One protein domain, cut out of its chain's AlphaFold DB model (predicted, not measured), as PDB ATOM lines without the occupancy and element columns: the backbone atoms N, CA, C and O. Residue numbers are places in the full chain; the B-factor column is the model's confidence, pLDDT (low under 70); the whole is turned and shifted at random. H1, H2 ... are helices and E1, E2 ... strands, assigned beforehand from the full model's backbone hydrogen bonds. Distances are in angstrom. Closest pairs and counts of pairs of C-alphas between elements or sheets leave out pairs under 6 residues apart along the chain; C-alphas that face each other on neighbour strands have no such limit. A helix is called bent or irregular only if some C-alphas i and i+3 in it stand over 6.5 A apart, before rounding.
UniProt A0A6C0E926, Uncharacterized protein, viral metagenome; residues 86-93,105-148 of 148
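Overview. This is residues 86 to 93 and 105 to 148 of the 148 residues of an uncharacterized protein of viral metagenome (UniProt A0A6C0E926). A small, irregular domain is built on a two-stranded hairpin, E1 and E2, with the short helix H1 set off from it and the helix H2 leading away at the far end, where residues 139 to 144 stick out. Much of the rest is unnamed chain: residues 86 to 87 run beside the end of E2, and residues 114 to 115 run beside residues 133 to 134, the stretch that leads into H2. The printed part has 52 residues, with two named helices and two named strands in the order H1, E1, E2, H2; the sheet is E1 - E2, antiparallel. The class is mixed, helices and strands, though under half of the residues are in named elements. The whole is only just compact, close to loose, with a radius of gyration of the C-alphas of 11.6 A, and it spans 34 by 23 by 19 A.

Along the chain. E1 is residues 120 to 123, 10.4 A from first to last C-alpha, and begins at C-alpha 120, (50.480, -34.579, 20.880). E2 is residues 127 to 131, 11.2 A long. H2 is residues 135 to 142, 10.3 A long, and ends at C-alpha 142, (45.204, -40.264, 33.732). H1 is residues 105 to 109, 6.3 A long, and begins at C-alpha 105, (51.751, -15.884, 23.511).

Arrangement. E1 and E2 form a hairpin of antiparallel neighbours, with 142 degrees between their directions and a tight link of 3 residues. The C-alphas of Asn 122 and Ser 128 face each other at 4.1 A. N 121 and O 129 are within hydrogen-bond range at 2.9 A, and so are N 129 and O 121 at 3.0 A. Residues 86 to 87 form a short antiparallel pairing with residues 130 to 131 of E2. Residues 114 to 115 form another with residues 133 to 134. H2 follows E2 over a tight link of 3 residues and is apart from E1. H1 is apart from E2 and from H2. In H1 and H2 every O i to N i+4 pair is within hydrogen-bond range.

Size, cuts and confidence. The two C-alphas farthest apart are those of Ala 105 and Ala 148, at 35.8 A. Residues 94 to 104 are not printed, and C-alphas 93 and 105 are 18.2 A apart across this cut. The link from H1 to E1, 10 residues, is short but not tight, and no link between named elements is long. Residues 139 to 144, of which 139 to 142 belong to H2, stand free. The mean pLDDT of the printed part is 78.9; residue 111 and residues 146 to 148 are under 70. Ala 148 is the chain's last residue.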
ATOM      1  N   CYS A  86      46.553 -26.479  20.644       83.12
ATOM      2  CA  CYS A  86      47.790 -27.153  20.293       83.12
ATOM      3  C   CYS A  86      48.968 -26.184  20.347       83.12
ATOM      4  O   CYS A  86      48.955 -25.167  19.662       83.12
ATOM      5  N   SER A  87      49.996 -26.484  21.142       85.62
ATOM      6  CA  SER A  87      51.184 -25.636  21.205       85.62
ATOM      7  C   SER A  87      52.434 -26.392  21.630       85.62
ATOM      8  O   SER A  87      52.429 -27.224  22.538       85.62
ATOM      9  N   LYS A  88      53.571 -26.031  21.030       82.69
ATOM     10  CA  LYS A  88      54.895 -26.527  21.441       82.69
ATOM     11  C   LYS A  88      55.256 -26.091  22.864       82.69
ATOM     12  O   LYS A  88      56.026 -26.769  23.536       82.69
ATOM     13  N   SER A  89      54.667 -24.993  23.345       82.50
ATOM     14  CA  SER A  89      54.893 -24.485  24.707       82.50
ATOM     15  C   SER A  89      54.257 -25.351  25.797       82.50
ATOM     16  O   SER A  89      54.661 -25.252  26.952       82.50
ATOM     17  N   CYS A  90      53.294 -26.204  25.439       82.56
ATOM     18  CA  CYS A  90      52.635 -27.139  26.354       82.56
ATOM     19  C   CYS A  90      53.304 -28.519  26.379       82.56
ATOM     20  O   CYS A  90      52.844 -29.426  27.076       82.56
ATOM     21  N   CYS A  91      54.388 -28.702  25.623       80.81
ATOM     22  CA  CYS A  91      55.132 -29.947  25.638       80.81
ATOM     23  C   CYS A  91      55.894 -30.110  26.948       80.81
ATOM     24  O   CYS A  91      56.568 -29.195  27.423       80.81
ATOM     25  N   SER A  92      55.818 -31.314  27.512       75.75
ATOM     26  CA  SER A  92      56.774 -31.731  28.533       75.75
ATOM     27  C   SER A  92      58.200 -31.620  27.988       75.75
ATOM     28  O   SER A  92      58.458 -31.847  26.804       75.75
ATOM     29  N   GLN A  93      59.132 -31.227  28.853       70.19
ATOM     30  CA  GLN A  93      60.530 -31.023  28.493       70.19
ATOM     31  C   GLN A  93      61.185 -32.386  28.203       70.19
ATOM     32  O   GLN A  93      61.775 -33.007  29.081       70.19
ATOM     33  N   ALA A 105      52.181 -16.977  22.648       77.88
ATOM     34  CA  ALA A 105      51.751 -15.884  23.511       77.88
ATOM     35  C   ALA A 105      50.446 -16.209  24.260       77.88
ATOM     36  O   ALA A 105      50.310 -15.820  25.422       77.88
ATOM     37  N   ALA A 106      49.530 -16.963  23.638       75.19
ATOM     38  CA  ALA A 106      48.263 -17.369  24.246       75.19
ATOM     39  C   ALA A 106      48.467 -18.420  25.348       75.19
ATOM     40  O   ALA A 106      47.781 -18.402  26.367       75.19
ATOM     41  N   VAL A 107      49.461 -19.301  25.196       76.94
ATOM     42  CA  VAL A 107      49.873 -20.211  26.279       76.94
ATOM     43  C   VAL A 107      50.584 -19.439  27.381       76.94
ATOM     44  O   VAL A 107      50.392 -19.725  28.558       76.94
ATOM     45  N   CYS A 108      51.420 -18.463  27.028       72.62
ATOM     46  CA  CYS A 108      52.212 -17.719  28.003       72.62
ATOM     47  C   CYS A 108      51.365 -16.857  28.942       72.62
ATOM     48  O   CYS A 108      51.732 -16.726  30.109       72.62
ATOM     49  N   SER A 109      50.245 -16.304  28.473       75.00
ATOM     50  CA  SER A 109      49.311 -15.548  29.316       75.00
ATOM     51  C   SER A 109      48.538 -16.439  30.297       75.00
ATOM     52  O   SER A 109      48.245 -15.996  31.406       75.00
ATOM     53  N   ALA A 110      48.283 -17.697  29.932       74.56
ATOM     54  CA  ALA A 110      47.548 -18.686  30.726       74.56
ATOM     55  C   ALA A 110      48.447 -19.831  31.240       74.56
ATOM     56  O   ALA A 110      47.988 -20.929  31.548       74.56
ATOM     57  N   LYS A 111      49.761 -19.588  31.357       68.81
ATOM     58  CA  LYS A 111      50.764 -20.611  31.715       68.81
ATOM     59  C   LYS A 111      50.505 -21.290  33.060       68.81
ATOM     60  O   LYS A 111      51.033 -22.366  33.303       68.81
ATOM     61  N   GLN A 112      49.750 -20.634  33.937       74.38
ATOM     62  CA  GLN A 112      49.401 -21.133  35.267       74.38
ATOM     63  C   GLN A 112      48.276 -22.173  35.211       74.38
ATOM     64  O   GLN A 112      48.178 -23.011  36.101       74.38
ATOM     65  N   ASP A 113      47.465 -22.141  34.152       77.38
ATOM     66  CA  ASP A 113      46.293 -22.999  33.998       77.38
ATOM     67  C   ASP A 113      46.630 -24.305  33.272       77.38
ATOM     68  O   ASP A 113      45.938 -25.307  33.447       77.38
ATOM     69  N   PHE A 114      47.700 -24.311  32.469       83.88
ATOM     70  CA  PHE A 114      48.102 -25.451  31.651       83.88
ATOM     71  C   PHE A 114      49.284 -26.209  32.241       83.88
ATOM     72  O   PHE A 114      50.305 -25.628  32.609       83.88
ATOM     73  N   VAL A 115      49.180 -27.537  32.243       83.94
ATOM     74  CA  VAL A 115      50.259 -28.426  32.670       83.94
ATOM     75  C   VAL A 115      50.911 -29.120  31.471       83.94
ATOM     76  O   VAL A 115      50.212 -29.574  30.553       83.94
ATOM     77  N   PRO A 116      52.250 -29.258  31.471       81.62
ATOM     78  CA  PRO A 116      52.932 -30.056  30.467       81.62
ATOM     79  C   PRO A 116      52.459 -31.512  30.497       81.62
ATOM     80  O   PRO A 116      52.256 -32.092  31.565       81.62
ATOM     81  N   ASN A 117      52.309 -32.119  29.323       78.75
ATOM     82  CA  ASN A 117      51.853 -33.504  29.183       78.75
ATOM     83  C   ASN A 117      52.480 -34.181  27.947       78.75
ATOM     84  O   ASN A 117      53.377 -33.626  27.305       78.75
ATOM     85  N   ILE A 118      52.060 -35.419  27.675       80.00
ATOM     86  CA  ILE A 118      52.586 -36.275  26.596       80.00
ATOM     87  C   ILE A 118      51.655 -36.372  25.382       80.00
ATOM     88  O   ILE A 118      51.973 -37.070  24.420       80.00
ATOM     89  N   TYR A 119      50.486 -35.733  25.434       84.38
ATOM     90  CA  TYR A 119      49.519 -35.803  24.352       84.38
ATOM     91  C   TYR A 119      49.925 -34.827  23.255       84.38
ATOM     92  O   TYR A 119      50.060 -33.627  23.483       84.38
ATOM     93  N   ASN A 120      50.113 -35.360  22.052       87.12
ATOM     94  CA  ASN A 120      50.480 -34.579  20.880       87.12
ATOM     95  C   ASN A 120      49.238 -34.205  20.079       87.12
ATOM     96  O   ASN A 120      48.232 -34.916  20.085       87.12
ATOM     97  N   CYS A 121      49.334 -33.103  19.356       83.56
ATOM     98  CA  CYS A 121      48.295 -32.602  18.473       83.56
ATOM     99  C   CYS A 121      48.942 -32.078  17.195       83.56
ATOM    100  O   CYS A 121      50.119 -31.708  17.163       83.56
ATOM    101  N   ASN A 122      48.169 -32.092  16.118       84.88
ATOM    102  CA  ASN A 122      48.573 -31.523  14.849       84.88
ATOM    103  C   ASN A 122      47.320 -31.018  14.151       84.88
ATOM    104  O   ASN A 122      46.439 -31.815  13.831       84.88
ATOM    105  N   ASN A 123      47.231 -29.708  13.953       76.31
ATOM    106  CA  ASN A 123      46.131 -29.110  13.213       76.31
ATOM    107  C   ASN A 123      46.650 -28.043  12.243       76.31
ATOM    108  O   ASN A 123      47.766 -27.538  12.380       76.31
ATOM    109  N   SER A 124      45.831 -27.708  11.248       77.94
ATOM    110  CA  SER A 124      46.215 -26.797  10.165       77.94
ATOM    111  C   SER A 124      46.496 -25.363  10.630       77.94
ATOM    112  O   SER A 124      47.209 -24.639   9.941       77.94
ATOM    113  N   TRP A 125      45.963 -24.951  11.784       74.62
ATOM    114  CA  TRP A 125      46.061 -23.577  12.293       74.62
ATOM    115  C   TRP A 125      47.233 -23.363  13.260       74.62
ATOM    116  O   TRP A 125      47.865 -22.313  13.250       74.62
ATOM    117  N   GLN A 126      47.534 -24.360  14.085       72.19
ATOM    118  CA  GLN A 126      48.488 -24.316  15.198       72.19
ATOM    119  C   GLN A 126      49.687 -25.250  14.972       72.19
ATOM    120  O   GLN A 126      50.604 -25.301  15.793       72.19
ATOM    121  N   ASN A 127      49.716 -25.947  13.827       75.06
ATOM    122  CA  ASN A 127      50.760 -26.892  13.444       75.06
ATOM    123  C   ASN A 127      50.873 -28.046  14.467       75.06
ATOM    124  O   ASN A 127      49.962 -28.315  15.252       75.06
ATOM    125  N   SER A 128      51.980 -28.777  14.419       83.69
ATOM    126  CA  SER A 128      52.311 -29.851  15.349       83.69
ATOM    127  C   SER A 128      52.863 -29.317  16.674       83.69
ATOM    128  O   SER A 128      53.731 -28.435  16.712       83.69
ATOM    129  N   GLY A 129      52.382 -29.895  17.771       86.19
ATOM    130  CA  GLY A 129      52.785 -29.548  19.127       86.19
ATOM    131  C   GLY A 129      52.203 -30.512  20.154       86.19
ATOM    132  O   GLY A 129      51.804 -31.631  19.822       86.19
ATOM    133  N   CYS A 130      52.142 -30.060  21.404       85.38
ATOM    134  CA  CYS A 130      51.490 -30.795  22.475       85.38
ATOM    135  C   CYS A 130      50.187 -30.116  22.864       85.38
ATOM    136  O   CYS A 130      50.018 -28.901  22.740       85.38
ATOM    137  N   MET A 131      49.249 -30.924  23.316       87.56
ATOM    138  CA  MET A 131      47.916 -30.471  23.643       87.56
ATOM    139  C   MET A 131      47.941 -29.759  24.989       87.56
ATOM    140  O   MET A 131      48.277 -30.361  26.000       87.56
ATOM    141  N   CYS A 132      47.601 -28.479  25.024       84.19
ATOM    142  CA  CYS A 132      47.501 -27.729  26.269       84.19
ATOM    143  C   CYS A 132      46.288 -28.228  27.054       84.19
ATOM    144  O   CYS A 132      45.171 -28.217  26.541       84.19
ATOM    145  N   MET A 133      46.498 -28.697  28.282       83.94
ATOM    146  CA  MET A 133      45.421 -29.181  29.149       83.94
ATOM    147  C   MET A 133      45.614 -28.687  30.567       83.94
ATOM    148  O   MET A 133      46.743 -28.471  31.010       83.94
ATOM    149  N   THR A 134      44.502 -28.520  31.270       85.00
ATOM    150  CA  THR A 134      44.527 -28.158  32.685       85.00
ATOM    151  C   THR A 134      44.926 -29.348  33.544       85.00
ATOM    152  O   THR A 134      44.803 -30.505  33.130       85.00
ATOM    153  N   GLU A 135      45.383 -29.077  34.765       83.62
ATOM    154  CA  GLU A 135      45.711 -30.127  35.733       83.62
ATOM    155  C   GLU A 135      44.534 -31.085  35.967       83.62
ATOM    156  O   GLU A 135      44.686 -32.303  35.869       83.62
ATOM    157  N   LYS A 136      43.327 -30.537  36.141       82.00
ATOM    158  CA  LYS A 136      42.098 -31.322  36.315       82.00
ATOM    159  C   LYS A 136      41.841 -32.260  35.131       82.00
ATOM    160  O   LYS A 136      41.450 -33.410  35.326       82.00
ATOM    161  N   GLN A 137      42.049 -31.777  33.907       81.06
ATOM    162  CA  GLN A 137      41.849 -32.575  32.700       81.06
ATOM    163  C   GLN A 137      42.905 -33.678  32.576       81.06
ATOM    164  O   GLN A 137      42.552 -34.825  32.305       81.06
ATOM    165  N   ARG A 138      44.179 -33.367  32.852       83.38
ATOM    166  CA  ARG A 138      45.259 -34.364  32.919       83.38
ATOM    167  C   ARG A 138      44.910 -35.483  33.898       83.38
ATOM    168  O   ARG A 138      45.024 -36.652  33.540       83.38
ATOM    169  N   ASP A 139      44.471 -35.142  35.105       82.56
ATOM    170  CA  ASP A 139      44.195 -36.120  36.164       82.56
ATOM    171  C   ASP A 139      42.982 -36.998  35.837       82.56
ATOM    172  O   ASP A 139      42.992 -38.215  36.051       82.56
ATOM    173  N   PHE A 140      41.950 -36.411  35.236       82.62
ATOM    174  CA  PHE A 140      40.800 -37.158  34.734       82.62
ATOM    175  C   PHE A 140      41.182 -38.139  33.620       82.62
ATOM    176  O   PHE A 140      40.758 -39.293  33.633       82.62
ATOM    177  N   LEU A 141      42.021 -37.717  32.674       79.19
ATOM    178  CA  LEU A 141      42.493 -38.583  31.593       79.19
ATOM    179  C   LEU A 141      43.428 -39.675  32.116       79.19
ATOM    180  O   LEU A 141      43.312 -40.835  31.716       79.19
ATOM    181  N   SER A 142      44.302 -39.326  33.063       79.06
ATOM    182  CA  SER A 142      45.204 -40.264  33.732       79.06
ATOM    183  C   SER A 142      44.441 -41.323  34.530       79.06
ATOM    184  O   SER A 142      44.875 -42.470  34.587       79.06
ATOM    185  N   SER A 143      43.300 -40.965  35.124       79.69
ATOM    186  CA  SER A 143      42.402 -41.901  35.818       79.69
ATOM    187  C   SER A 143      41.392 -42.586  34.890       79.69
ATOM    188  O   SER A 143      40.513 -43.305  35.365       79.69
ATOM    189  N   ARG A 144      41.488 -42.366  33.567       77.00
ATOM    190  CA  ARG A 144      40.545 -42.875  32.552       77.00
ATOM    191  C   ARG A 144      39.081 -42.560  32.891       77.00
ATOM    192  O   ARG A 144      38.201 -43.385  32.656       77.00
ATOM    193  N   GLY A 145      38.823 -41.393  33.478       71.06
ATOM    194  CA  GLY A 145      37.493 -40.993  33.937       71.06
ATOM    195  C   GLY A 145      36.980 -41.816  35.120       71.06
ATOM    196  O   GLY A 145      35.804 -42.165  35.152       71.06
ATOM    197  N   ASN A 146      37.859 -42.137  36.076       69.56
ATOM    198  CA  ASN A 146      37.602 -43.041  37.208       69.56
ATOM    199  C   ASN A 146      37.319 -44.502  36.809       69.56
ATOM    200  O   ASN A 146      36.722 -45.249  37.580       69.56
ATOM    201  N   ASN A 147      37.771 -44.922  35.625       63.44
ATOM    202  CA  ASN A 147      37.738 -46.314  35.167       63.44
ATOM    203  C   ASN A 147      39.118 -46.974  35.354       63.44
ATOM    204  O   ASN A 147      39.675 -47.563  34.422       63.44
ATOM    205  N   ALA A 148      39.703 -46.731  36.532       52.72
ATOM    206  CA  ALA A 148      41.011 -47.228  36.946       52.72
ATOM    207  C   ALA A 148      40.943 -48.701  37.365       52.72
ATOM    208  O   ALA A 148      39.986 -49.065  38.086       52.72
TER     209      ALA A 148